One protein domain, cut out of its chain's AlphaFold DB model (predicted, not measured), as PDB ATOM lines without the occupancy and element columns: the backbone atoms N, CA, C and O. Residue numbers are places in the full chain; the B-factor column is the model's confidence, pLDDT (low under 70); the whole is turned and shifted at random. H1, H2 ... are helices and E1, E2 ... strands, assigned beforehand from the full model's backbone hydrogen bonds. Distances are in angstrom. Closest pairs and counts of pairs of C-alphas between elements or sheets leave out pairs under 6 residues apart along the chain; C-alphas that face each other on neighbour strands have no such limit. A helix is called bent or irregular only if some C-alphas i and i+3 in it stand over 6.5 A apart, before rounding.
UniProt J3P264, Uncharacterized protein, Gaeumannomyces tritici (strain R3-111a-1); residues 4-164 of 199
ATOM      1  N   ASP A   4     -16.202  16.030 -32.927       89.38
ATOM      2  CA  ASP A   4     -16.918  16.302 -31.695       89.38
ATOM      3  C   ASP A   4     -16.017  17.102 -30.744       89.38
ATOM      4  O   ASP A   4     -14.830  16.809 -30.563       89.38
ATOM      5  N   CYS A   5     -16.573  18.149 -30.138       92.38
ATOM      6  CA  CYS A   5     -15.904  18.883 -29.073       92.38
ATOM      7  C   CYS A   5     -16.899  19.304 -27.995       92.38
ATOM      8  O   CYS A   5     -18.120  19.350 -28.198       92.38
ATOM      9  N   GLY A   6     -16.365  19.582 -26.815       95.25
ATOM     10  CA  GLY A   6     -17.178  19.901 -25.661       95.25
ATOM     11  C   GLY A   6     -16.368  19.983 -24.389       95.25
ATOM     12  O   GLY A   6     -15.137  20.002 -24.390       95.25
ATOM     13  N   PHE A   7     -17.090  20.007 -23.281       96.31
ATOM     14  CA  PHE A   7     -16.496  19.867 -21.969       96.31
ATOM     15  C   PHE A   7     -17.354  18.985 -21.072       96.31
ATOM     16  O   PHE A   7     -18.575  18.891 -21.236       96.31
ATOM     17  N   ASP A   8     -16.688  18.378 -20.098       96.69
ATOM     18  CA  ASP A   8     -17.297  17.545 -19.073       96.69
ATOM     19  C   ASP A   8     -17.096  18.168 -17.690       96.69
ATOM     20  O   ASP A   8     -16.083  18.827 -17.433       96.69
ATOM     21  N   VAL A   9     -18.054  17.932 -16.793       96.69
ATOM     22  CA  VAL A   9     -17.988  18.361 -15.391       96.69
ATOM     23  C   VAL A   9     -17.594  17.169 -14.525       96.69
ATOM     24  O   VAL A   9     -18.423  16.309 -14.235       96.69
ATOM     25  N   CYS A  10     -16.327  17.100 -14.120       93.12
ATOM     26  CA  CYS A  10     -15.773  15.991 -13.351       93.12
ATOM     27  C   CYS A  10     -14.963  16.486 -12.138       93.12
ATOM     28  O   CYS A  10     -14.002  17.224 -12.330       93.12
ATOM     29  N   PRO A  11     -15.248  16.026 -10.903       93.94
ATOM     30  CA  PRO A  11     -16.286  15.055 -10.551       93.94
ATOM     31  C   PRO A  11     -17.712  15.570 -10.793       93.94
ATOM     32  O   PRO A  11     -17.924  16.774 -10.969       93.94
ATOM     33  N   ARG A  12     -18.694  14.661 -10.749       94.38
ATOM     34  CA  ARG A  12     -20.129  14.986 -10.816       94.38
ATOM     35  C   ARG A  12     -20.482  16.033  -9.747       94.38
ATOM     36  O   ARG A  12     -19.924  16.018  -8.643       94.38
ATOM     37  N   LEU A  13     -21.376  16.968 -10.071       94.31
ATOM     38  CA  LEU A  13     -21.869  17.963  -9.112       94.31
ATOM     39  C   LEU A  13     -22.852  17.303  -8.145       94.31
ATOM     40  O   LEU A  13     -24.049  17.297  -8.400       94.31
ATOM     41  N   GLU A  14     -22.361  16.733  -7.045       94.81
ATOM     42  CA  GLU A  14     -23.229  16.188  -5.992       94.81
ATOM     43  C   GLU A  14     -24.306  17.209  -5.588       94.81
ATOM     44  O   GLU A  14     -23.982  18.396  -5.508       94.81
ATOM     45  N   PRO A  15     -25.560  16.800  -5.323       94.06
ATOM     46  CA  PRO A  15     -26.682  17.713  -5.086       94.06
ATOM     47  C   PRO A  15     -26.634  18.338  -3.677       94.06
ATOM     48  O   PRO A  15     -27.570  18.232  -2.887       94.06
ATOM     49  N   THR A  16     -25.516  18.979  -3.338       97.25
ATOM     50  CA  THR A  16     -25.324  19.762  -2.118       97.25
ATOM     51  C   THR A  16     -25.871  21.179  -2.313       97.25
ATOM     52  O   THR A  16     -25.864  21.676  -3.441       97.25
ATOM     53  N   PRO A  17     -26.281  21.886  -1.244       97.62
ATOM     54  CA  PRO A  17     -26.765  23.264  -1.363       97.62
ATOM     55  C   PRO A  17     -25.775  24.213  -2.058       97.62
ATOM     56  O   PRO A  17     -26.181  25.091  -2.812       97.62
ATOM     57  N   GLU A  18     -24.471  24.013  -1.848       97.12
ATOM     58  CA  GLU A  18     -23.416  24.809  -2.486       97.12
ATOM     59  C   GLU A  18     -23.337  24.567  -3.999       97.12
ATOM     60  O   GLU A  18     -23.282  25.524  -4.776       97.12
ATOM     61  N   ASN A  19     -23.384  23.305  -4.436       97.31
ATOM     62  CA  ASN A  19     -23.368  22.970  -5.860       97.31
ATOM     63  C   ASN A  19     -24.661  23.409  -6.551       97.31
ATOM     64  O   ASN A  19     -24.599  23.904  -7.672       97.31
ATOM     65  N   GLN A  20     -25.809  23.276  -5.883       98.00
ATOM     66  CA  GLN A  20     -27.094  23.749  -6.397       98.00
ATOM     67  C   GLN A  20     -27.083  25.268  -6.595       98.00
ATOM     68  O   GLN A  20     -27.455  25.741  -7.664       98.00
ATOM     69  N   GLU A  21     -26.600  26.032  -5.612       98.19
ATOM     70  CA  GLU A  21     -26.485  27.491  -5.713       98.19
ATOM     71  C   GLU A  21     -25.477  27.918  -6.789       98.19
ATOM     72  O   GLU A  21     -25.744  28.833  -7.568       98.19
ATOM     73  N   THR A  22     -24.333  27.238  -6.878       97.94
ATOM     74  CA  THR A  22     -23.325  27.506  -7.915       97.94
ATOM     75  C   THR A  22     -23.878  27.205  -9.306       97.94
ATOM     76  O   THR A  22     -23.744  28.013 -10.221       97.94
ATOM     77  N   TYR A  23     -24.562  26.072  -9.465       98.31
ATOM     78  CA  TYR A  23     -25.209  25.699 -10.716       98.31
ATOM     79  C   TYR A  23     -26.352  26.655 -11.077       98.31
ATOM     80  O   TYR A  23     -26.505  27.007 -12.241       98.31
ATOM     81  N   ARG A  24     -27.114  27.143 -10.091       98.31
ATOM     82  CA  ARG A  24     -28.140  28.173 -10.294       98.31
ATOM     83  C   ARG A  24     -27.533  29.459 -10.856       98.31
ATOM     84  O   ARG A  24     -28.031  29.961 -11.851       98.31
ATOM     85  N   ARG A  25     -26.428  29.951 -10.284       98.38
ATOM     86  CA  ARG A  25     -25.716  31.139 -10.800       98.38
ATOM     87  C   ARG A  25     -25.139  30.917 -12.194       98.38
ATOM     88  O   ARG A  25     -25.205  31.817 -13.024       98.38
ATOM     89  N   PHE A  26     -24.609  29.722 -12.448       98.38
ATOM     90  CA  PHE A  26     -24.186  29.310 -13.780       98.38
ATOM     91  C   PHE A  26     -25.354  29.411 -14.771       98.38
ATOM     92  O   PHE A  26     -25.218  30.080 -15.790       98.38
ATOM     93  N   LEU A  27     -26.512  28.822 -14.453       98.12
ATOM     94  CA  LEU A  27     -27.709  28.914 -15.291       98.12
ATOM     95  C   LEU A  27     -28.189  30.357 -15.474       98.12
ATOM     96  O   LEU A  27     -28.521  30.722 -16.597       98.12
ATOM     97  N   ASP A  28     -28.210  31.167 -14.414       98.19
ATOM     98  CA  ASP A  28     -28.622  32.572 -14.483       98.19
ATOM     99  C   ASP A  28     -27.760  33.345 -15.492       98.19
ATOM    100  O   ASP A  28     -28.304  34.056 -16.331       98.19
ATOM    101  N   GLU A  29     -26.436  33.149 -15.483       98.25
ATOM    102  CA  GLU A  29     -25.529  33.793 -16.442       98.25
ATOM    103  C   GLU A  29     -25.736  33.277 -17.877       98.25
ATOM    104  O   GLU A  29     -25.715  34.060 -18.830       98.25
ATOM    105  N   ILE A  30     -25.974  31.969 -18.057       97.38
ATOM    106  CA  ILE A  30     -26.349  31.411 -19.367       97.38
ATOM    107  C   ILE A  30     -27.639  32.077 -19.874       97.38
ATOM    108  O   ILE A  30     -27.721  32.534 -21.017       97.38
ATOM    109  N   ILE A  31     -28.668  32.135 -19.035       96.62
ATOM    110  CA  ILE A  31     -29.968  32.688 -19.405       96.62
ATOM    111  C   ILE A  31     -29.822  34.179 -19.708       96.62
ATOM    112  O   ILE A  31     -30.229  34.608 -20.780       96.62
ATOM    113  N   GLU A  32     -29.171  34.958 -18.847       97.25
ATOM    114  CA  GLU A  32     -28.936  36.389 -19.069       97.25
ATOM    115  C   GLU A  32     -28.225  36.656 -20.402       97.25
ATOM    116  O   GLU A  32     -28.580  37.580 -21.135       97.25
ATOM    117  N   ARG A  33     -27.241  35.824 -20.750       96.81
ATOM    118  CA  ARG A  33     -26.419  36.031 -21.942       96.81
ATOM    119  C   ARG A  33     -27.095  35.626 -23.248       96.81
ATOM    120  O   ARG A  33     -26.783  36.221 -24.278       96.81
ATOM    121  N   TRP A  34     -27.960  34.610 -23.239       95.62
ATOM    122  CA  TRP A  34     -28.517  34.032 -24.473       95.62
ATOM    123  C   TRP A  34     -30.044  34.051 -24.569       95.62
ATOM    124  O   TRP A  34     -30.588  33.804 -25.650       95.62
ATOM    125  N   GLN A  35     -30.766  34.375 -23.498       92.06
ATOM    126  CA  GLN A  35     -32.214  34.533 -23.565       92.06
ATOM    127  C   GLN A  35     -32.566  35.743 -24.437       92.06
ATOM    128  O   GLN A  35     -32.135  36.866 -24.197       92.06
ATOM    129  N   GLY A  36     -33.358  35.506 -25.485       89.94
ATOM    130  CA  GLY A  36     -33.716  36.545 -26.455       89.94
ATOM    131  C   GLY A  36     -32.612  36.876 -27.466       89.94
ATOM    132  O   GLY A  36     -32.773  37.818 -28.237       89.94
ATOM    133  N   VAL A  37     -31.520  36.105 -27.501       93.06
ATOM    134  CA  VAL A  37     -30.506  36.200 -28.557       93.06
ATOM    135  C   VAL A  37     -30.916  35.344 -29.754       93.06
ATOM    136  O   VAL A  37     -31.343  34.192 -29.612       93.06
ATOM    137  N   TYR A  38     -30.762  35.929 -30.941       92.50
ATOM    138  CA  TYR A  38     -31.113  35.324 -32.217       92.50
ATOM    139  C   TYR A  38     -29.896  35.281 -33.139       92.50
ATOM    140  O   TYR A  38     -29.208  36.284 -33.322       92.50
ATOM    141  N   ASP A  39     -29.667  34.124 -33.743       88.44
ATOM    142  CA  ASP A  39     -28.630  33.872 -34.729       88.44
ATOM    143  C   ASP A  39     -29.266  33.186 -35.952       88.44
ATOM    144  O   ASP A  39     -29.731  32.046 -35.853       88.44
ATOM    145  N   PRO A  40     -29.285  33.841 -37.125       84.50
ATOM    146  CA  PRO A  40     -29.853  33.266 -38.345       84.50
ATOM    147  C   PRO A  40     -29.062  32.056 -38.864       84.50
ATOM    148  O   PRO A  40     -29.521  31.365 -39.772       84.50
ATOM    149  N   SER A  41     -27.862  31.811 -38.332       78.69
ATOM    150  CA  SER A  41     -27.060  30.625 -38.624       78.69
ATOM    151  C   SER A  41     -27.316  29.459 -37.659       78.69
ATOM    152  O   SER A  41     -26.742  28.381 -37.838       78.69
ATOM    153  N   GLY A  42     -28.195  29.655 -36.668       76.88
ATOM    154  CA  GLY A  42     -28.662  28.626 -35.746       76.88
ATOM    155  C   GLY A  42     -29.571  27.579 -36.401       76.88
ATOM    156  O   GLY A  42     -29.894  27.629 -37.587       76.88
ATOM    157  N   ARG A  43     -29.991  26.585 -35.612       80.44
ATOM    158  CA  ARG A  43     -30.780  25.444 -36.101       80.44
ATOM    159  C   ARG A  43     -32.256  25.777 -36.316       80.44
ATOM    160  O   ARG A  43     -32.909  25.126 -37.129       80.44
ATOM    161  N   ARG A  44     -32.796  26.736 -35.561       79.75
ATOM    162  CA  ARG A  44     -34.196  27.155 -35.681       79.75
ATOM    163  C   ARG A  44     -34.368  28.154 -36.818       79.75
ATOM    164  O   ARG A  44     -33.541  29.040 -36.992       79.75
ATOM    165  N   GLU A  45     -35.497  28.062 -37.515       82.25
ATOM    166  CA  GLU A  45     -35.871  29.016 -38.569       82.25
ATOM    167  C   GLU A  45     -36.046  30.443 -38.036       82.25
ATOM    168  O   GLU A  45     -35.712  31.405 -38.721       82.25
ATOM    169  N   ASP A  46     -36.530  30.583 -36.799       85.31
ATOM    170  CA  ASP A  46     -36.650  31.884 -36.137       85.31
ATOM    171  C   ASP A  46     -35.312  32.420 -35.609       85.31
ATOM    172  O   ASP A  46     -35.267  33.539 -35.113       85.31
ATOM    173  N   GLY A  47     -34.230  31.641 -35.712       86.88
ATOM    174  CA  GLY A  47     -32.893  31.986 -35.242       86.88
ATOM    175  C   GLY A  47     -32.718  31.950 -33.724       86.88
ATOM    176  O   GLY A  47     -31.639  32.273 -33.241       86.88
ATOM    177  N   LYS A  48     -33.731  31.582 -32.929       90.38
ATOM    178  CA  LYS A  48     -33.616  31.625 -31.464       90.38
ATOM    179  C   LYS A  48     -32.548  30.645 -30.974       90.38
ATOM    180  O   LYS A  48     -32.624  29.459 -31.290       90.38
ATOM    181  N   ILE A  49     -31.597  31.125 -30.169       91.56
ATOM    182  CA  ILE A  49     -30.462  30.307 -29.717       91.56
ATOM    183  C   ILE A  49     -30.740  29.521 -28.446       91.56
ATOM    184  O   ILE A  49     -30.278  28.393 -28.344       91.56
ATOM    185  N   LEU A  50     -31.485  30.070 -27.494       92.81
ATOM    186  CA  LEU A  50     -31.773  29.387 -26.235       92.81
ATOM    187  C   LEU A  50     -33.242  28.968 -26.192       92.81
ATOM    188  O   LEU A  50     -34.129  29.809 -26.314       92.81
ATOM    189  N   GLU A  51     -33.504  27.676 -26.032       90.69
ATOM    190  CA  GLU A  51     -34.841  27.136 -25.787       90.69
ATOM    191  C   GLU A  51     -35.003  26.849 -24.293       90.69
ATOM    192  O   GLU A  51     -34.257  26.055 -23.713       90.69
ATOM    193  N   MET A  52     -35.978  27.524 -23.685       91.88
ATOM    194  CA  MET A  52     -36.306  27.363 -22.271       91.88
ATOM    195  C   MET A  52     -37.306  26.215 -22.067       91.88
ATOM    196  O   MET A  52     -38.115  25.932 -22.958       91.88
ATOM    197  N   PRO A  53     -37.322  25.589 -20.878       88.50
ATOM    198  CA  PRO A  53     -38.358  24.640 -20.500       88.50
ATOM    199  C   PRO A  53     -39.775  25.164 -20.753       88.50
ATOM    200  O   PRO A  53     -40.109  26.286 -20.376       88.50
ATOM    201  N   GLY A  54     -40.628  24.331 -21.352       79.12
ATOM    202  CA  GLY A  54     -42.036  24.657 -21.601       79.12
ATOM    203  C   GLY A  54     -42.297  25.483 -22.864       79.12
ATOM    204  O   GLY A  54     -43.457  25.709 -23.209       79.12
ATOM    205  N   GLU A  55     -41.259  25.896 -23.594       80.19
ATOM    206  CA  GLU A  55     -41.439  26.506 -24.907       80.19
ATOM    207  C   GLU A  55     -41.839  25.451 -25.948       80.19
ATOM    208  O   GLU A  55     -41.211  24.403 -26.093       80.19
ATOM    209  N   VAL A  56     -42.915  25.726 -26.688       62.84
ATOM    210  CA  VAL A  56     -43.423  24.823 -27.726       62.84
ATOM    211  C   VAL A  56     -42.717  25.144 -29.040       62.84
ATOM    212  O   VAL A  56     -43.077  26.096 -29.728       62.84
ATOM    213  N   SER A  57     -41.713  24.350 -29.405       62.59
ATOM    214  CA  SER A  57     -41.173  24.320 -30.769       62.59
ATOM    215  C   SER A  57     -41.578  23.026 -31.482       62.59
ATOM    216  O   SER A  57     -41.832  22.005 -30.842       62.59
ATOM    217  N   GLU A  58     -41.623  23.022 -32.819       59.19
ATOM    218  CA  GLU A  58     -41.818  21.775 -33.589       59.19
ATOM    219  C   GLU A  58     -40.727  20.736 -33.273       59.19
ATOM    220  O   GLU A  58     -40.981  19.532 -33.297       59.19
ATOM    221  N   HIS A  59     -39.535  21.193 -32.872       53.81
ATOM    222  CA  HIS A  59     -38.482  20.339 -32.338       53.81
ATOM    223  C   HIS A  59     -38.870  19.706 -30.986       53.81
ATOM    224  O   HIS A  59     -38.600  18.523 -30.774       53.81
ATOM    225  N   ALA A  60     -39.543  20.441 -30.093       51.53
ATOM    226  CA  ALA A  60     -39.929  19.989 -28.752       51.53
ATOM    227  C   ALA A  60     -40.859  18.762 -28.727       51.53
ATOM    228  O   ALA A  60     -40.954  18.088 -27.704       51.53
ATOM    229  N   LYS A  61     -41.501  18.413 -29.849       51.41
ATOM    230  CA  LYS A  61     -42.447  17.288 -29.932       51.41
ATOM    231  C   LYS A  61     -41.802  15.896 -29.910       51.41
ATOM    232  O   LYS A  61     -42.523  14.920 -29.725       51.41
ATOM    233  N   MET A  62     -40.486  15.775 -30.121       51.66
ATOM    234  CA  MET A  62     -39.851  14.468 -30.371       51.66
ATOM    235  C   MET A  62     -39.116  13.838 -29.178       51.66
ATOM    236  O   MET A  62     -38.783  12.659 -29.253       51.66
ATOM    237  N   GLU A  63     -38.878  14.556 -28.074       58.06
ATOM    238  CA  GLU A  63     -38.099  14.017 -26.946       58.06
ATOM    239  C   GLU A  63     -38.795  14.202 -25.594       58.06
ATOM    240  O   GLU A  63     -39.043  15.320 -25.141       58.06
ATOM    241  N   CYS A  64     -39.063  13.078 -24.925       54.06
ATOM    242  CA  CYS A  64     -39.549  13.042 -23.549       54.06
ATOM    243  C   CYS A  64     -38.556  13.759 -22.613       54.06
ATOM    244  O   CYS A  64     -37.353  13.487 -22.657       54.06
ATOM    245  N   GLY A  65     -39.056  14.668 -21.769       63.19
ATOM    246  CA  GLY A  65     -38.257  15.349 -20.747       63.19
ATOM    247  C   GLY A  65     -37.560  16.646 -21.177       63.19
ATOM    248  O   GLY A  65     -36.707  17.148 -20.444       63.19
ATOM    249  N   ARG A  66     -37.896  17.217 -22.346       70.38
ATOM    250  CA  ARG A  66     -37.400  18.555 -22.731       70.38
ATOM    251  C   ARG A  66     -37.842  19.675 -21.792       70.38
ATOM    252  O   ARG A  66     -37.139  20.668 -21.675       70.38
ATOM    253  N   ASP A  67     -38.966  19.515 -21.102       79.44
ATOM    254  CA  ASP A  67     -39.475  20.453 -20.095       79.44
ATOM    255  C   ASP A  67     -38.598  20.532 -18.833       79.44
ATOM    256  O   ASP A  67     -38.922  21.261 -17.902       79.44
ATOM    257  N   GLN A  68     -37.501  19.778 -18.777       89.88
ATOM    258  CA  GLN A  68     -36.571  19.742 -17.648       89.88
ATOM    259  C   GLN A  68     -35.163  20.212 -18.034       89.88
ATOM    260  O   GLN A  68     -34.254  20.169 -17.205       89.88
ATOM    261  N   TYR A  69     -34.974  20.651 -19.281       91.38
ATOM    262  CA  TYR A  69     -33.687  21.047 -19.843       91.38
ATOM    263  C   TYR A  69     -33.776  22.414 -20.523       91.38
ATOM    264  O   TYR A  69     -34.802  22.781 -21.089       91.38
ATOM    265  N   ILE A  70     -32.663  23.142 -20.489       93.12
ATOM    266  CA  ILE A  70     -32.406  24.281 -21.370       93.12
ATOM    267  C   ILE A  70     -31.552  23.765 -22.525       93.12
ATOM    268  O   ILE A  70     -30.576  23.046 -22.291       93.12
ATOM    269  N   TYR A  71     -31.904  24.135 -23.755       92.19
ATOM    270  CA  TYR A  71     -31.174  23.722 -24.953       92.19
ATOM    271  C   TYR A  71     -30.608  24.913 -25.706       92.19
ATOM    272  O   TYR A  71     -31.297  25.902 -25.949       92.19
ATOM    273  N   PHE A  72     -29.366  24.775 -26.152       92.62
ATOM    274  CA  PHE A  72     -28.810  25.655 -27.164       92.62
ATOM    275  C   PHE A  72     -29.197  25.125 -28.535       92.62
ATOM    276  O   PHE A  72     -28.791  24.040 -28.914       92.62
ATOM    277  N   MET A  73     -29.942  25.884 -29.321       90.50
ATOM    278  CA  MET A  73     -30.431  25.513 -30.647       90.50
ATOM    279  C   MET A  73     -29.369  25.725 -31.731       90.50
ATOM    280  O   MET A  73     -29.626  26.285 -32.797       90.50
ATOM    281  N   VAL A  74     -28.159  25.251 -31.449       88.31
ATOM    282  CA  VAL A  74     -26.991  25.266 -32.330       88.31
ATOM    283  C   VAL A  74     -26.424  23.858 -32.414       88.31
ATOM    284  O   VAL A  74     -26.519  23.082 -31.462       88.31
ATOM    285  N   GLY A  75     -25.853  23.508 -33.563       87.62
ATOM    286  CA  GLY A  75     -25.292  22.179 -33.772       87.62
ATOM    287  C   GLY A  75     -26.277  21.043 -33.470       87.62
ATOM    288  O   GLY A  75     -27.401  21.016 -33.976       87.62
ATOM    289  N   GLU A  76     -25.855  20.107 -32.624       88.31
ATOM    290  CA  GLU A  76     -26.628  18.943 -32.176       88.31
ATOM    291  C   GLU A  76     -27.544  19.226 -30.981       88.31
ATOM    292  O   GLU A  76     -28.102  18.304 -30.398       88.31
ATOM    293  N   CYS A  77     -27.772  20.498 -30.670       89.94
ATOM    294  CA  CYS A  77     -28.599  20.940 -29.559       89.94
ATOM    295  C   CYS A  77     -28.087  20.499 -28.177       89.94
ATOM    296  O   CYS A  77     -28.803  19.783 -27.470       89.94
ATOM    297  N   PRO A  78     -26.873  20.908 -27.760       91.88
ATOM    298  CA  PRO A  78     -26.401  20.605 -26.417       91.88
ATOM    299  C   PRO A  78     -27.349  21.201 -25.373       91.88
ATOM    300  O   PRO A  78     -27.832  22.329 -25.513       91.88
ATOM    301  N   GLY A  79     -27.625  20.428 -24.326       91.94
ATOM    302  CA  GLY A  79     -28.575  20.804 -23.289       91.94
ATOM    303  C   GLY A  79     -28.054  20.530 -21.890       91.94
ATOM    304  O   GLY A  79     -27.196  19.673 -21.681       91.94
ATOM    305  N   MET A  80     -28.610  21.254 -20.929       94.25
ATOM    306  CA  MET A  80     -28.298  21.123 -19.508       94.25
ATOM    307  C   MET A  80     -29.585  21.105 -18.669       94.25
ATOM    308  O   MET A  80     -30.564  21.740 -19.073       94.25
ATOM    309  N   PRO A  81     -29.620  20.387 -17.530       95.44
ATOM    310  CA  PRO A  81     -30.759  20.416 -16.617       95.44
ATOM    311  C   PRO A  81     -31.143  21.852 -16.250       95.44
ATOM    312  O   PRO A  81     -30.294  22.646 -15.858       95.44
ATOM    313  N   ALA A  82     -32.423  22.189 -16.361       94.75
ATOM    314  CA  ALA A  82     -32.910  23.548 -16.127       94.75
ATOM    315  C   ALA A  82     -33.082  23.898 -14.642       94.75
ATOM    316  O   ALA A  82     -33.336  25.047 -14.291       94.75
ATOM    317  N   ARG A  83     -33.006  22.886 -13.776       94.56
ATOM    318  CA  ARG A  83     -33.252  22.975 -12.339       94.56
ATOM    319  C   ARG A  83     -31.966  22.735 -11.569       94.56
ATOM    320  O   ARG A  83     -31.261  21.764 -11.849       94.56
ATOM    321  N   SER A  84     -31.691  23.587 -10.587       95.88
ATOM    322  CA  SER A  84     -30.506  23.479  -9.732       95.88
ATOM    323  C   SER A  84     -30.461  22.190  -8.934       95.88
ATOM    324  O   SER A  84     -29.386  21.633  -8.747       95.88
ATOM    325  N   GLU A  85     -31.617  21.657  -8.548       95.31
ATOM    326  CA  GLU A  85     -31.746  20.404  -7.797       95.31
ATOM    327  C   GLU A  85     -31.209  19.203  -8.591       95.31
ATOM    328  O   GLU A  85     -30.781  18.209  -8.010       95.31
ATOM    329  N   ASN A  86     -31.175  19.333  -9.920       94.88
ATOM    330  CA  ASN A  86     -30.716  18.321 -10.862       94.88
ATOM    331  C   ASN A  86     -29.281  18.575 -11.356       94.88
ATOM    332  O   ASN A  86     -28.877  18.003 -12.371       94.88
ATOM    333  N   CYS A  87     -28.496  19.424 -10.675       96.25
ATOM    334  CA  CYS A  87     -27.129  19.769 -11.089       96.25
ATOM    335  C   CYS A  87     -26.230  18.538 -11.259       96.25
ATOM    336  O   CYS A  87     -25.360  18.515 -12.127       96.25
ATOM    337  N   ASN A  88     -26.473  17.476 -10.488       96.56
ATOM    338  CA  ASN A  88     -25.753  16.217 -10.615       96.56
ATOM    339  C   ASN A  88     -25.947  15.584 -11.998       96.56
ATOM    340  O   ASN A  88     -25.049  14.915 -12.488       96.56
ATOM    341  N   PHE A  89     -27.068  15.782 -12.680       96.06
ATOM    342  CA  PHE A  89     -27.292  15.226 -14.019       96.06
ATOM    343  C   PHE A  89     -26.593  16.005 -15.143       96.06
ATOM    344  O   PHE A  89     -26.587  15.548 -16.288       96.06
ATOM    345  N   PHE A  90     -25.960  17.144 -14.840       96.69
ATOM    346  CA  PHE A  90     -25.138  17.873 -15.799       96.69
ATOM    347  C   PHE A  90     -23.730  17.271 -15.881       96.69
ATOM    348  O   PHE A  90     -22.851  17.593 -15.085       96.69
ATOM    349  N   LEU A  91     -23.526  16.372 -16.848       96.44
ATOM    350  CA  LEU A  91     -22.240  15.689 -17.043       96.44
ATOM    351  C   LEU A  91     -21.404  16.274 -18.183       96.44
ATOM    352  O   LEU A  91     -20.177  16.298 -18.092       96.44
ATOM    353  N   ARG A  92     -22.060  16.706 -19.264       96.25
ATOM    354  CA  ARG A  92     -21.421  17.074 -20.529       96.25
ATOM    355  C   ARG A  92     -22.199  18.166 -21.245       96.25
ATOM    356  O   ARG A  92     -23.426  18.117 -21.301       96.25
ATOM    357  N   PHE A  93     -21.464  19.071 -21.879       95.94
ATOM    358  CA  PHE A  93     -21.980  19.991 -22.883       95.94
ATOM    359  C   PHE A  93     -21.109  19.897 -24.137       95.94
ATOM    360  O   PHE A  93     -19.925  20.233 -24.111       95.94
ATOM    361  N   SER A  94     -21.677  19.394 -25.231       94.25
ATOM    362  CA  SER A  94     -20.919  19.078 -26.445       94.25
ATOM    363  C   SER A  94     -21.798  19.042 -27.682       94.25
ATOM    364  O   SER A  94     -22.978  18.706 -27.597       94.25
ATOM    365  N   SER A  95     -21.200  19.277 -28.841       92.56
ATOM    366  CA  SER A  95     -21.850  19.075 -30.134       92.56
ATOM    367  C   SER A  95     -20.815  18.642 -31.159       92.56
ATOM    368  O   SER A  95     -19.662  19.072 -31.105       92.56
ATOM    369  N   LYS A  96     -21.255  17.892 -32.166       90.06
ATOM    370  CA  LYS A  96     -20.512  17.759 -33.414       90.06
ATOM    371  C   LYS A  96     -20.361  19.106 -34.110       90.06
ATOM    372  O   LYS A  96     -21.354  19.809 -34.311       90.06
ATOM    373  N   VAL A  97     -19.157  19.429 -34.562       87.75
ATOM    374  CA  VAL A  97     -18.807  20.586 -35.392       87.75
ATOM    375  C   VAL A  97     -18.475  20.071 -36.790       87.75
ATOM    376  O   VAL A  97     -17.418  19.502 -37.062       87.75
ATOM    377  N   SER A  98     -19.443  20.180 -37.696       84.75
ATOM    378  CA  SER A  98     -19.360  19.597 -39.029       84.75
ATOM    379  C   SER A  98     -20.236  20.334 -40.039       84.75
ATOM    380  O   SER A  98     -21.389  20.685 -39.766       84.75
ATOM    381  N   GLY A  99     -19.702  20.515 -41.249       79.81
ATOM    382  CA  GLY A  99     -20.455  21.056 -42.382       79.81
ATOM    383  C   GLY A  99     -21.132  22.398 -42.085       79.81
ATOM    384  O   GLY A  99     -20.748  23.125 -41.180       79.81
ATOM    385  N   ARG A 100     -22.161  22.748 -42.861       73.06
ATOM    386  CA  ARG A 100     -22.856  24.037 -42.708       73.06
ATOM    387  C   ARG A 100     -23.768  24.093 -41.477       73.06
ATOM    388  O   ARG A 100     -23.934  25.165 -40.915       73.06
ATOM    389  N   LEU A 101     -24.366  22.965 -41.082       70.81
ATOM    390  CA  LEU A 101     -25.416  22.934 -40.058       70.81
ATOM    391  C   LEU A 101     -24.866  23.052 -38.631       70.81
ATOM    392  O   LEU A 101     -25.525  23.637 -37.780       70.81
ATOM    393  N   THR A 102     -23.683  22.494 -38.357       80.62
ATOM    394  CA  THR A 102     -23.149  22.446 -36.990       80.62
ATOM    395  C   THR A 102     -21.803  23.148 -36.814       80.62
ATOM    396  O   THR A 102     -21.308  23.223 -35.694       80.62
ATOM    397  N   ALA A 103     -21.243  23.755 -37.871       82.62
ATOM    398  CA  ALA A 103     -20.017  24.563 -37.787       82.62
ATOM    399  C   ALA A 103     -20.099  25.703 -36.761       82.62
ATOM    400  O   ALA A 103     -19.093  26.068 -36.167       82.62
ATOM    401  N   GLN A 104     -21.292  26.250 -36.536       85.00
ATOM    402  CA  GLN A 104     -21.478  27.370 -35.615       85.00
ATOM    403  C   GLN A 104     -21.488  26.948 -34.145       85.00
ATOM    404  O   GLN A 104     -21.539  27.815 -33.289       85.00
ATOM    405  N   ALA A 105     -21.448  25.650 -33.822       90.12
ATOM    406  CA  ALA A 105     -21.552  25.189 -32.438       90.12
ATOM    407  C   ALA A 105     -20.309  25.520 -31.593       90.12
ATOM    408  O   ALA A 105     -20.441  25.790 -30.400       90.12
ATOM    409  N   GLU A 106     -19.118  25.534 -32.197       91.62
ATOM    410  CA  GLU A 106     -17.849  25.697 -31.477       91.62
ATOM    411  C   GLU A 106     -17.747  27.023 -30.691       91.62
ATOM    412  O   GLU A 106     -17.421  26.972 -29.502       91.62
ATOM    413  N   PRO A 107     -18.089  28.205 -31.254       92.94
ATOM    414  CA  PRO A 107     -18.139  29.449 -30.484       92.94
ATOM    415  C   PRO A 107     -19.037  29.382 -29.241       92.94
ATOM    416  O   PRO A 107     -18.667  29.912 -28.191       92.94
ATOM    417  N   TYR A 108     -20.193  28.716 -29.332       94.81
ATOM    418  CA  TYR A 108     -21.106  28.562 -28.197       94.81
ATOM    419  C   TYR A 108     -20.540  27.603 -27.153       94.81
ATOM    420  O   TYR A 108     -20.570  27.920 -25.967       94.81
ATOM    421  N   ILE A 109     -19.959  26.477 -27.577       95.75
ATOM    422  CA  ILE A 109     -19.281  25.536 -26.676       95.75
ATOM    423  C   ILE A 109     -18.172  26.251 -25.903       95.75
ATOM    424  O   ILE A 109     -18.130  26.161 -24.679       95.75
ATOM    425  N   ASN A 110     -17.319  27.012 -26.595       95.44
ATOM    426  CA  ASN A 110     -16.227  27.755 -25.970       95.44
ATOM    427  C   ASN A 110     -16.738  28.815 -24.984       95.44
ATOM    428  O   ASN A 110     -16.184  28.964 -23.896       95.44
ATOM    429  N   ALA A 111     -17.809  29.532 -25.325       97.00
ATOM    430  CA  ALA A 111     -18.386  30.529 -24.430       97.00
ATOM    431  C   ALA A 111     -18.986  29.896 -23.163       97.00
ATOM    432  O   ALA A 111     -18.697  30.357 -22.060       97.00
ATOM    433  N   VAL A 112     -19.768  28.819 -23.303       97.75
ATOM    434  CA  VAL A 112     -20.356  28.094 -22.164       97.75
ATOM    435  C   VAL A 112     -19.260  27.437 -21.314       97.75
ATOM    436  O   VAL A 112     -19.339  27.480 -20.090       97.75
ATOM    437  N   TYR A 113     -18.201  26.907 -21.933       97.44
ATOM    438  CA  TYR A 113     -17.025  26.363 -21.244       97.44
ATOM    439  C   TYR A 113     -16.346  27.396 -20.335       97.44
ATOM    440  O   TYR A 113     -16.016  27.092 -19.186       97.44
ATOM    441  N   LEU A 114     -16.146  28.627 -20.820       97.94
ATOM    442  CA  LEU A 114     -15.529  29.691 -20.023       97.94
ATOM    443  C   LEU A 114     -16.389  30.074 -18.815       97.94
ATOM    444  O   LEU A 114     -15.851  30.258 -17.724       97.94
ATOM    445  N   ILE A 115     -17.710  30.132 -18.992       98.31
ATOM    446  CA  ILE A 115     -18.656  30.388 -17.898       98.31
ATOM    447  C   ILE A 115     -18.622  29.227 -16.898       98.31
ATOM    448  O   ILE A 115     -18.452  29.441 -15.700       98.31
ATOM    449  N   ALA A 116     -18.671  27.981 -17.376       98.00
ATOM    450  CA  ALA A 116     -18.582  26.796 -16.527       98.00
ATOM    451  C   ALA A 116     -17.296  26.795 -15.683       98.00
ATOM    452  O   ALA A 116     -17.339  26.502 -14.490       98.00
ATOM    453  N   LYS A 117     -16.154  27.195 -16.256       97.50
ATOM    454  CA  LYS A 117     -14.894  27.338 -15.509       97.50
ATOM    455  C   LYS A 117     -14.931  28.423 -14.444       97.50
ATOM    456  O   LYS A 117     -14.315  28.237 -13.397       97.50
ATOM    457  N   ALA A 118     -15.606  29.537 -14.712       98.00
ATOM    458  CA  ALA A 118     -15.737  30.627 -13.754       98.00
ATOM    459  C   ALA A 118     -16.562  30.210 -12.526       98.00
ATOM    460  O   ALA A 118     -16.203  30.575 -11.409       98.00
ATOM    461  N   HIS A 119     -17.613  29.405 -12.720       97.81
ATOM    462  CA  HIS A 119     -18.494  28.952 -11.635       97.81
ATOM    463  C   HIS A 119     -18.000  27.686 -10.928       97.81
ATOM    464  O   HIS A 119     -17.965  27.642  -9.703       97.81
ATOM    465  N   PHE A 120     -17.599  26.654 -11.672       96.75
ATOM    466  CA  PHE A 120     -17.260  25.336 -11.110       96.75
ATOM    467  C   PHE A 120     -15.764  25.144 -10.825       96.75
ATOM    468  O   PHE A 120     -15.371  24.148 -10.212       96.75
ATOM    469  N   GLY A 121     -14.930  26.086 -11.269       94.94
ATOM    470  CA  GLY A 121     -13.478  26.022 -11.164       94.94
ATOM    471  C   GLY A 121     -12.821  25.247 -12.310       94.94
ATOM    472  O   GLY A 121     -13.371  24.298 -12.866       94.94
ATOM    473  N   SER A 122     -11.592  25.644 -12.652       93.75
ATOM    474  CA  SER A 122     -10.839  25.043 -13.767       93.75
ATOM    475  C   SER A 122     -10.514  23.564 -13.555       93.75
ATOM    476  O   SER A 122     -10.425  22.831 -14.531       93.75
ATOM    477  N   GLU A 123     -10.378  23.125 -12.302       93.62
ATOM    478  CA  GLU A 123     -10.050  21.735 -11.954       93.62
ATOM    479  C   GLU A 123     -11.204  20.763 -12.221       93.62
ATOM    480  O   GLU A 123     -10.981  19.564 -12.367       93.62
ATOM    481  N   ARG A 124     -12.448  21.266 -12.267       94.38
ATOM    482  CA  ARG A 124     -13.642  20.432 -12.445       94.38
ATOM    483  C   ARG A 124     -14.112  20.365 -13.898       94.38
ATOM    484  O   ARG A 124     -14.956  19.539 -14.232       94.38
ATOM    485  N   ILE A 125     -13.604  21.242 -14.763       96.12
ATOM    486  CA  ILE A 125     -14.073  21.371 -16.145       96.12
ATOM    487  C   ILE A 125     -13.006  20.871 -17.108       96.12
ATOM    488  O   ILE A 125     -11.989  21.524 -17.339       96.12
ATOM    489  N   HIS A 126     -13.287  19.723 -17.720       93.56
ATOM    490  CA  HIS A 126     -12.397  19.064 -18.669       93.56
ATOM    491  C   HIS A 126     -12.866  19.314 -20.099       93.56
ATOM    492  O   HIS A 126     -13.870  18.747 -20.529       93.56
ATOM    493  N   PHE A 127     -12.153  20.171 -20.831       93.56
ATOM    494  CA  PHE A 127     -12.401  20.388 -22.257       93.56
ATOM    495  C   PHE A 127     -11.788  19.259 -23.084       93.56
ATOM    496  O   PHE A 127     -10.687  18.795 -22.786       93.56
ATOM    497  N   TRP A 128     -12.475  18.851 -24.143       91.75
ATOM    498  CA  TRP A 128     -12.033  17.782 -25.026       91.75
ATOM    499  C   TRP A 128     -12.397  18.077 -26.484       91.75
ATOM    500  O   TRP A 128     -13.364  18.786 -26.782       91.75
ATOM    501  N   HIS A 129     -11.588  17.542 -27.395       88.81
ATOM    502  CA  HIS A 129     -11.703  17.782 -28.828       88.81
ATOM    503  C   HIS A 129     -11.186  16.565 -29.602       88.81
ATOM    504  O   HIS A 129      -9.998  16.252 -29.534       88.81
ATOM    505  N   GLU A 130     -12.056  15.925 -30.385       83.00
ATOM    506  CA  GLU A 130     -11.777  14.658 -31.087       83.00
ATOM    507  C   GLU A 130     -10.568  14.762 -32.042       83.00
ATOM    508  O   GLU A 130      -9.760  13.852 -32.152       83.00
ATOM    509  N   MET A 131     -10.339  15.908 -32.698       76.81
ATOM    510  CA  MET A 131      -9.162  16.043 -33.586       76.81
ATOM    511  C   MET A 131      -7.813  16.194 -32.872       76.81
ATOM    512  O   MET A 131      -6.779  16.050 -33.520       76.81
ATOM    513  N   ASN A 132      -7.788  16.464 -31.564       70.19
ATOM    514  CA  ASN A 132      -6.529  16.582 -30.820       70.19
ATOM    515  C   ASN A 132      -5.950  15.207 -30.430       70.19
ATOM    516  O   ASN A 132      -4.967  15.128 -29.693       70.19
ATOM    517  N   GLU A 133      -6.548  14.121 -30.927       55.31
ATOM    518  CA  GLU A 133      -6.175  12.729 -30.665       55.31
ATOM    519  C   GLU A 133      -4.811  12.315 -31.243       55.31
ATOM    520  O   GLU A 133      -4.222  11.347 -30.758       55.31
ATOM    521  N   HIS A 134      -4.279  13.022 -32.248       49.53
ATOM    522  CA  HIS A 134      -3.221  12.453 -33.096       49.53
ATOM    523  C   HIS A 134      -1.814  13.057 -32.995       49.53
ATOM    524  O   HIS A 134      -0.874  12.393 -33.431       49.53
ATOM    525  N   ASP A 135      -1.607  14.235 -32.399       47.25
ATOM    526  CA  ASP A 135      -0.370  14.972 -32.708       47.25
ATOM    527  C   ASP A 135       0.805  14.839 -31.725       47.25
ATOM    528  O   ASP A 135       1.916  15.194 -32.110       47.25
ATOM    529  N   LEU A 136       0.661  14.331 -30.490       45.97
ATOM    530  CA  LEU A 136       1.766  14.463 -29.508       45.97
ATOM    531  C   LEU A 136       1.996  13.305 -28.521       45.97
ATOM    532  O   LEU A 136       2.650  13.510 -27.501       45.97
ATOM    533  N   GLY A 137       1.495  12.089 -28.772       46.50
ATOM    534  CA  GLY A 137       1.758  10.939 -27.881       46.50
ATOM    535  C   GLY A 137       1.318  11.151 -26.419       46.50
ATOM    536  O   GLY A 137       1.785  10.452 -25.520       46.50
ATOM    537  N   GLY A 138       0.455  12.143 -26.187       47.19
ATOM    538  CA  GLY A 138      -0.143  12.464 -24.900       47.19
ATOM    539  C   GLY A 138      -1.412  11.646 -24.646       47.19
ATOM    540  O   GLY A 138      -1.906  10.975 -25.553       47.19
ATOM    541  N   PRO A 139      -1.948  11.678 -23.414       47.41
ATOM    542  CA  PRO A 139      -3.221  11.035 -23.104       47.41
ATOM    543  C   PRO A 139      -4.312  11.555 -24.048       47.41
ATOM    544  O   PRO A 139      -4.378  12.754 -24.323       47.41
ATOM    545  N   THR A 140      -5.151  10.649 -24.551       52.69
ATOM    546  CA  THR A 140      -6.252  10.971 -25.469       52.69
ATOM    547  C   THR A 140      -7.108  12.089 -24.879       52.69
ATOM    548  O   THR A 140      -7.596  11.943 -23.754       52.69
ATOM    549  N   GLN A 141      -7.310  13.187 -25.616       60.97
ATOM    550  CA  GLN A 141      -8.218  14.276 -25.230       60.97
ATOM    551  C   GLN A 141      -9.681  13.867 -25.449       60.97
ATOM    552  O   GLN A 141     -10.440  14.555 -26.123       60.97
ATOM    553  N   ASN A 142     -10.061  12.728 -24.873       72.44
ATOM    554  CA  ASN A 142     -11.428  12.241 -24.852       72.44
ATOM    555  C   ASN A 142     -12.155  12.902 -23.686       72.44
ATOM    556  O   ASN A 142     -11.546  13.267 -22.672       72.44
ATOM    557  N   GLY A 143     -13.471  13.035 -23.810       79.88
ATOM    558  CA  GLY A 143     -14.272  13.418 -22.662       79.88
ATOM    559  C   GLY A 143     -14.234  12.343 -21.570       79.88
ATOM    560  O   GLY A 143     -14.065  11.153 -21.840       79.88
ATOM    561  N   TYR A 144     -14.370  12.784 -20.323       88.94
ATOM    562  CA  TYR A 144     -14.325  11.960 -19.121       88.94
ATOM    563  C   TYR A 144     -15.463  10.929 -19.071       88.94
ATOM    564  O   TYR A 144     -15.264   9.795 -18.637       88.94
ATOM    565  N   TYR A 145     -16.654  11.313 -19.534       89.88
ATOM    566  CA  TYR A 145     -17.818  10.429 -19.593       89.88
ATOM    567  C   TYR A 145     -17.971   9.803 -20.983       89.88
ATOM    568  O   TYR A 145     -17.820  10.467 -22.004       89.88
ATOM    569  N   ASN A 146     -18.334   8.527 -21.069       90.00
ATOM    570  CA  ASN A 146     -18.802   7.974 -22.341       90.00
ATOM    571  C   ASN A 146     -20.281   8.343 -22.583       90.00
ATOM    572  O   ASN A 146     -21.005   8.739 -21.667       90.00
ATOM    573  N   TRP A 147     -20.747   8.206 -23.827       88.38
ATOM    574  CA  TRP A 147     -22.130   8.540 -24.186       88.38
ATOM    575  C   TRP A 147     -23.171   7.739 -23.399       88.38
ATOM    576  O   TRP A 147     -24.213   8.289 -23.050       88.38
ATOM    577  N   THR A 148     -22.887   6.477 -23.064       92.44
ATOM    578  CA  THR A 148     -23.777   5.651 -22.235       92.44
ATOM    579  C   THR A 148     -24.008   6.292 -20.871       92.44
ATOM    580  O   THR A 148     -25.155   6.459 -20.481       92.44
ATOM    581  N   GLN A 149     -22.955   6.759 -20.194       93.06
ATOM    582  CA  GLN A 149     -23.078   7.443 -18.901       93.06
ATOM    583  C   GLN A 149     -23.905   8.732 -18.997       93.06
ATOM    584  O   GLN A 149     -24.718   9.009 -18.117       93.06
ATOM    585  N   VAL A 150     -23.727   9.510 -20.070       91.38
ATOM    586  CA  VAL A 150     -24.492  10.748 -20.301       91.38
ATOM    587  C   VAL A 150     -25.979  10.444 -20.513       91.38
ATOM    588  O   VAL A 150     -26.838  11.082 -19.900       91.38
ATOM    589  N   TYR A 151     -26.299   9.448 -21.342       90.56
ATOM    590  CA  TYR A 151     -27.684   9.047 -21.593       90.56
ATOM    591  C   TYR A 151     -28.341   8.399 -20.375       90.56
ATOM    592  O   TYR A 151     -29.508   8.685 -20.097       90.56
ATOM    593  N   ASP A 152     -27.603   7.583 -19.626       93.31
ATOM    594  CA  ASP A 152     -28.097   6.956 -18.403       93.31
ATOM    595  C   ASP A 152     -28.416   8.006 -17.338       93.31
ATOM    596  O   ASP A 152     -29.497   7.950 -16.756       93.31
ATOM    597  N   ALA A 153     -27.560   9.017 -17.152       92.62
ATOM    598  CA  ALA A 153     -27.840  10.128 -16.243       92.62
ATOM    599  C   ALA A 153     -29.113  10.889 -16.655       92.62
ATOM    600  O   ALA A 153     -29.988  11.139 -15.824       92.62
ATOM    601  N   ARG A 154     -29.276  11.202 -17.947       90.94
ATOM    602  CA  ARG A 154     -30.499  11.852 -18.449       90.94
ATOM    603  C   ARG A 154     -31.737  10.990 -18.188       90.94
ATOM    604  O   ARG A 154     -32.760  11.501 -17.739       90.94
ATOM    605  N   LYS A 155     -31.656   9.683 -18.445       91.12
ATOM    606  CA  LYS A 155     -32.754   8.734 -18.218       91.12
ATOM    607  C   LYS A 155     -33.097   8.592 -16.734       91.12
ATOM    608  O   LYS A 155     -34.277   8.546 -16.391       91.12
ATOM    609  N   GLU A 156     -32.087   8.535 -15.871       92.69
ATOM    610  CA  GLU A 156     -32.235   8.486 -14.416       92.69
ATOM    611  C   GLU A 156     -32.990   9.718 -13.906       92.69
ATOM    612  O   GLU A 156     -33.984   9.563 -13.197       92.69
ATOM    613  N   MET A 157     -32.598  10.921 -14.343       92.44
ATOM    614  CA  MET A 157     -33.281  12.166 -13.982       92.44
ATOM    615  C   MET A 157     -34.773  12.117 -14.331       92.44
ATOM    616  O   MET A 157     -35.623  12.404 -13.492       92.44
ATOM    617  N   MET A 158     -35.110  11.689 -15.554       89.31
ATOM    618  CA  MET A 158     -36.513  11.592 -15.979       89.31
ATOM    619  C   MET A 158     -37.295  10.555 -15.175       89.31
ATOM    620  O   MET A 158     -38.459  10.781 -14.850       89.31
ATOM    621  N   ALA A 159     -36.669   9.429 -14.834       90.44
ATOM    622  CA  ALA A 159     -37.306   8.401 -14.022       90.44
ATOM    623  C   ALA A 159     -37.587   8.884 -12.589       90.44
ATOM    624  O   ALA A 159     -38.611   8.509 -12.021       90.44
ATOM    625  N   LEU A 160     -36.708   9.703 -12.005       90.31
ATOM    626  CA  LEU A 160     -36.932  10.307 -10.688       90.31
ATOM    627  C   LEU A 160     -38.070  11.329 -10.728       90.31
ATOM    628  O   LEU A 160     -38.996  11.232  -9.930       90.31
ATOM    629  N   LEU A 161     -38.071  12.218 -11.721       87.50
ATOM    630  CA  LEU A 161     -39.128  13.219 -11.882       87.50
ATOM    631  C   LEU A 161     -40.504  12.592 -12.151       87.50
ATOM    632  O   LEU A 161     -41.520  13.103 -11.686       87.50
ATOM    633  N   ALA A 162     -40.560  11.472 -12.876       87.06
ATOM    634  CA  ALA A 162     -41.802  10.723 -13.058       87.06
ATOM    635  C   ALA A 162     -42.324  10.153 -11.727       87.06
ATOM    636  O   ALA A 162     -43.505  10.286 -11.423       87.06
ATOM    637  N   LYS A 163     -41.435   9.587 -10.898       88.25
ATOM    638  CA  LYS A 163     -41.801   9.069  -9.568       88.25
ATOM    639  C   LYS A 163     -42.287  10.167  -8.623       88.25
ATOM    640  O   LYS A 163     -43.210   9.920  -7.858       88.25
ATOM    641  N   GLU A 164     -41.684  11.354  -8.673       84.19
ATOM    642  CA  GLU A 164     -42.135  12.509  -7.885       84.19
ATOM    643  C   GLU A 164     -43.555  12.933  -8.274       84.19
ATOM    644  O   GLU A 164     -44.388  13.151  -7.400       84.19
TER     645      GLU A 164
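AT A GLANCE: This is residues 4 to 164 of the 199 residues of an uncharacterized protein of Gaeumannomyces tritici (strain R3-111a-1) (UniProt J3P264). A small three-stranded sheet, E4 E1 E5, has the helix H5 packed along one face, with H1 side by side with H5 beyond the sheet. Next to the sheet, near the middle of the whole, is the short hairpin E2 and E3; H7 starts by E4 and runs away from the sheet past H3, while residues 134 to 139 stick out. The 161 printed residues have seven named helices and five named strands, in the order E1 H1 H2 E2 E3 H3 E4 H4 H5 E5 H6 H7, class mixed. Both sheets, E4 E1 E5 and E2 E3, are antiparallel. The whole is compact, with a radius of gyration of the C-alphas of 15.5 A and spans of 47 by 39 by 28 A.

IN THESE COORDINATES: E1, residues 4 to 9, begins at C-alpha 4 (-16.918, 16.302, -31.695) and is 16.5 A long. H1, residues 17 to 34, is 25.6 A long. H2 is residues 59 to 62, E2 69 to 72, E3 79 to 81 and H3 84 to 89. E4, residues 92 to 97, is 15.5 A long; H4 is residues 99 to 102. H5, residues 105 to 120, is 21.8 A long; E5, residues 125 to 129, 13.4 A. H6 is residues 130 to 133. H7, residues 147 to 164, is 26.1 A long and ends at C-alpha 164 (-42.135, 12.509, -7.885).

HOW THE PARTS SIT: E1 is the inner strand, with N 8 and O 126 of E5 2.9 A apart and N 7 and O 93 of E4 3.0 A apart. H5 is on this sheet at a height of 8.6 A, along E1 at 13 degrees on the local plane. E4, H4 H5, E5 form a split strand-helix-strand unit, two strands running the same way with E1 between them, its crossover right-handed. H1 touches H5 with residues 22 to 30 alone, closest at the C-alphas of Phe 26 and His 119, 6.1 A, at a shallow tilt of 34.6 degrees, only just short of steep, opposite ways. In the hairpin E2 and E3, N 70 and O 80 are 2.9 A apart. H3 touches H1, closest at the C-alphas of Gln 20 and Ser 84, 4.8 A, and H7, at those of Phe 89 and Ala 153, 5.6 A. H6 only grazes the sheet E4 E1 E5; H2 touches no helix. H3 is irregular, with C-alphas 85 and 88 7.8 A apart. Every O i to N i+4 pair is within hydrogen-bond range in H1, H5 and H7; in H3 0 of 2 are, beside 2 of 3 O i to N i+3 pairs.

THE WHOLE: The C-alphas farthest apart, of Leu 136 and Glu 164, are 49.0 A apart. The printed part has no cut. The links H1 to H2 and H6 to H7 are long. Residues 56 to 65 and 133 to 141 have pLDDT under 70.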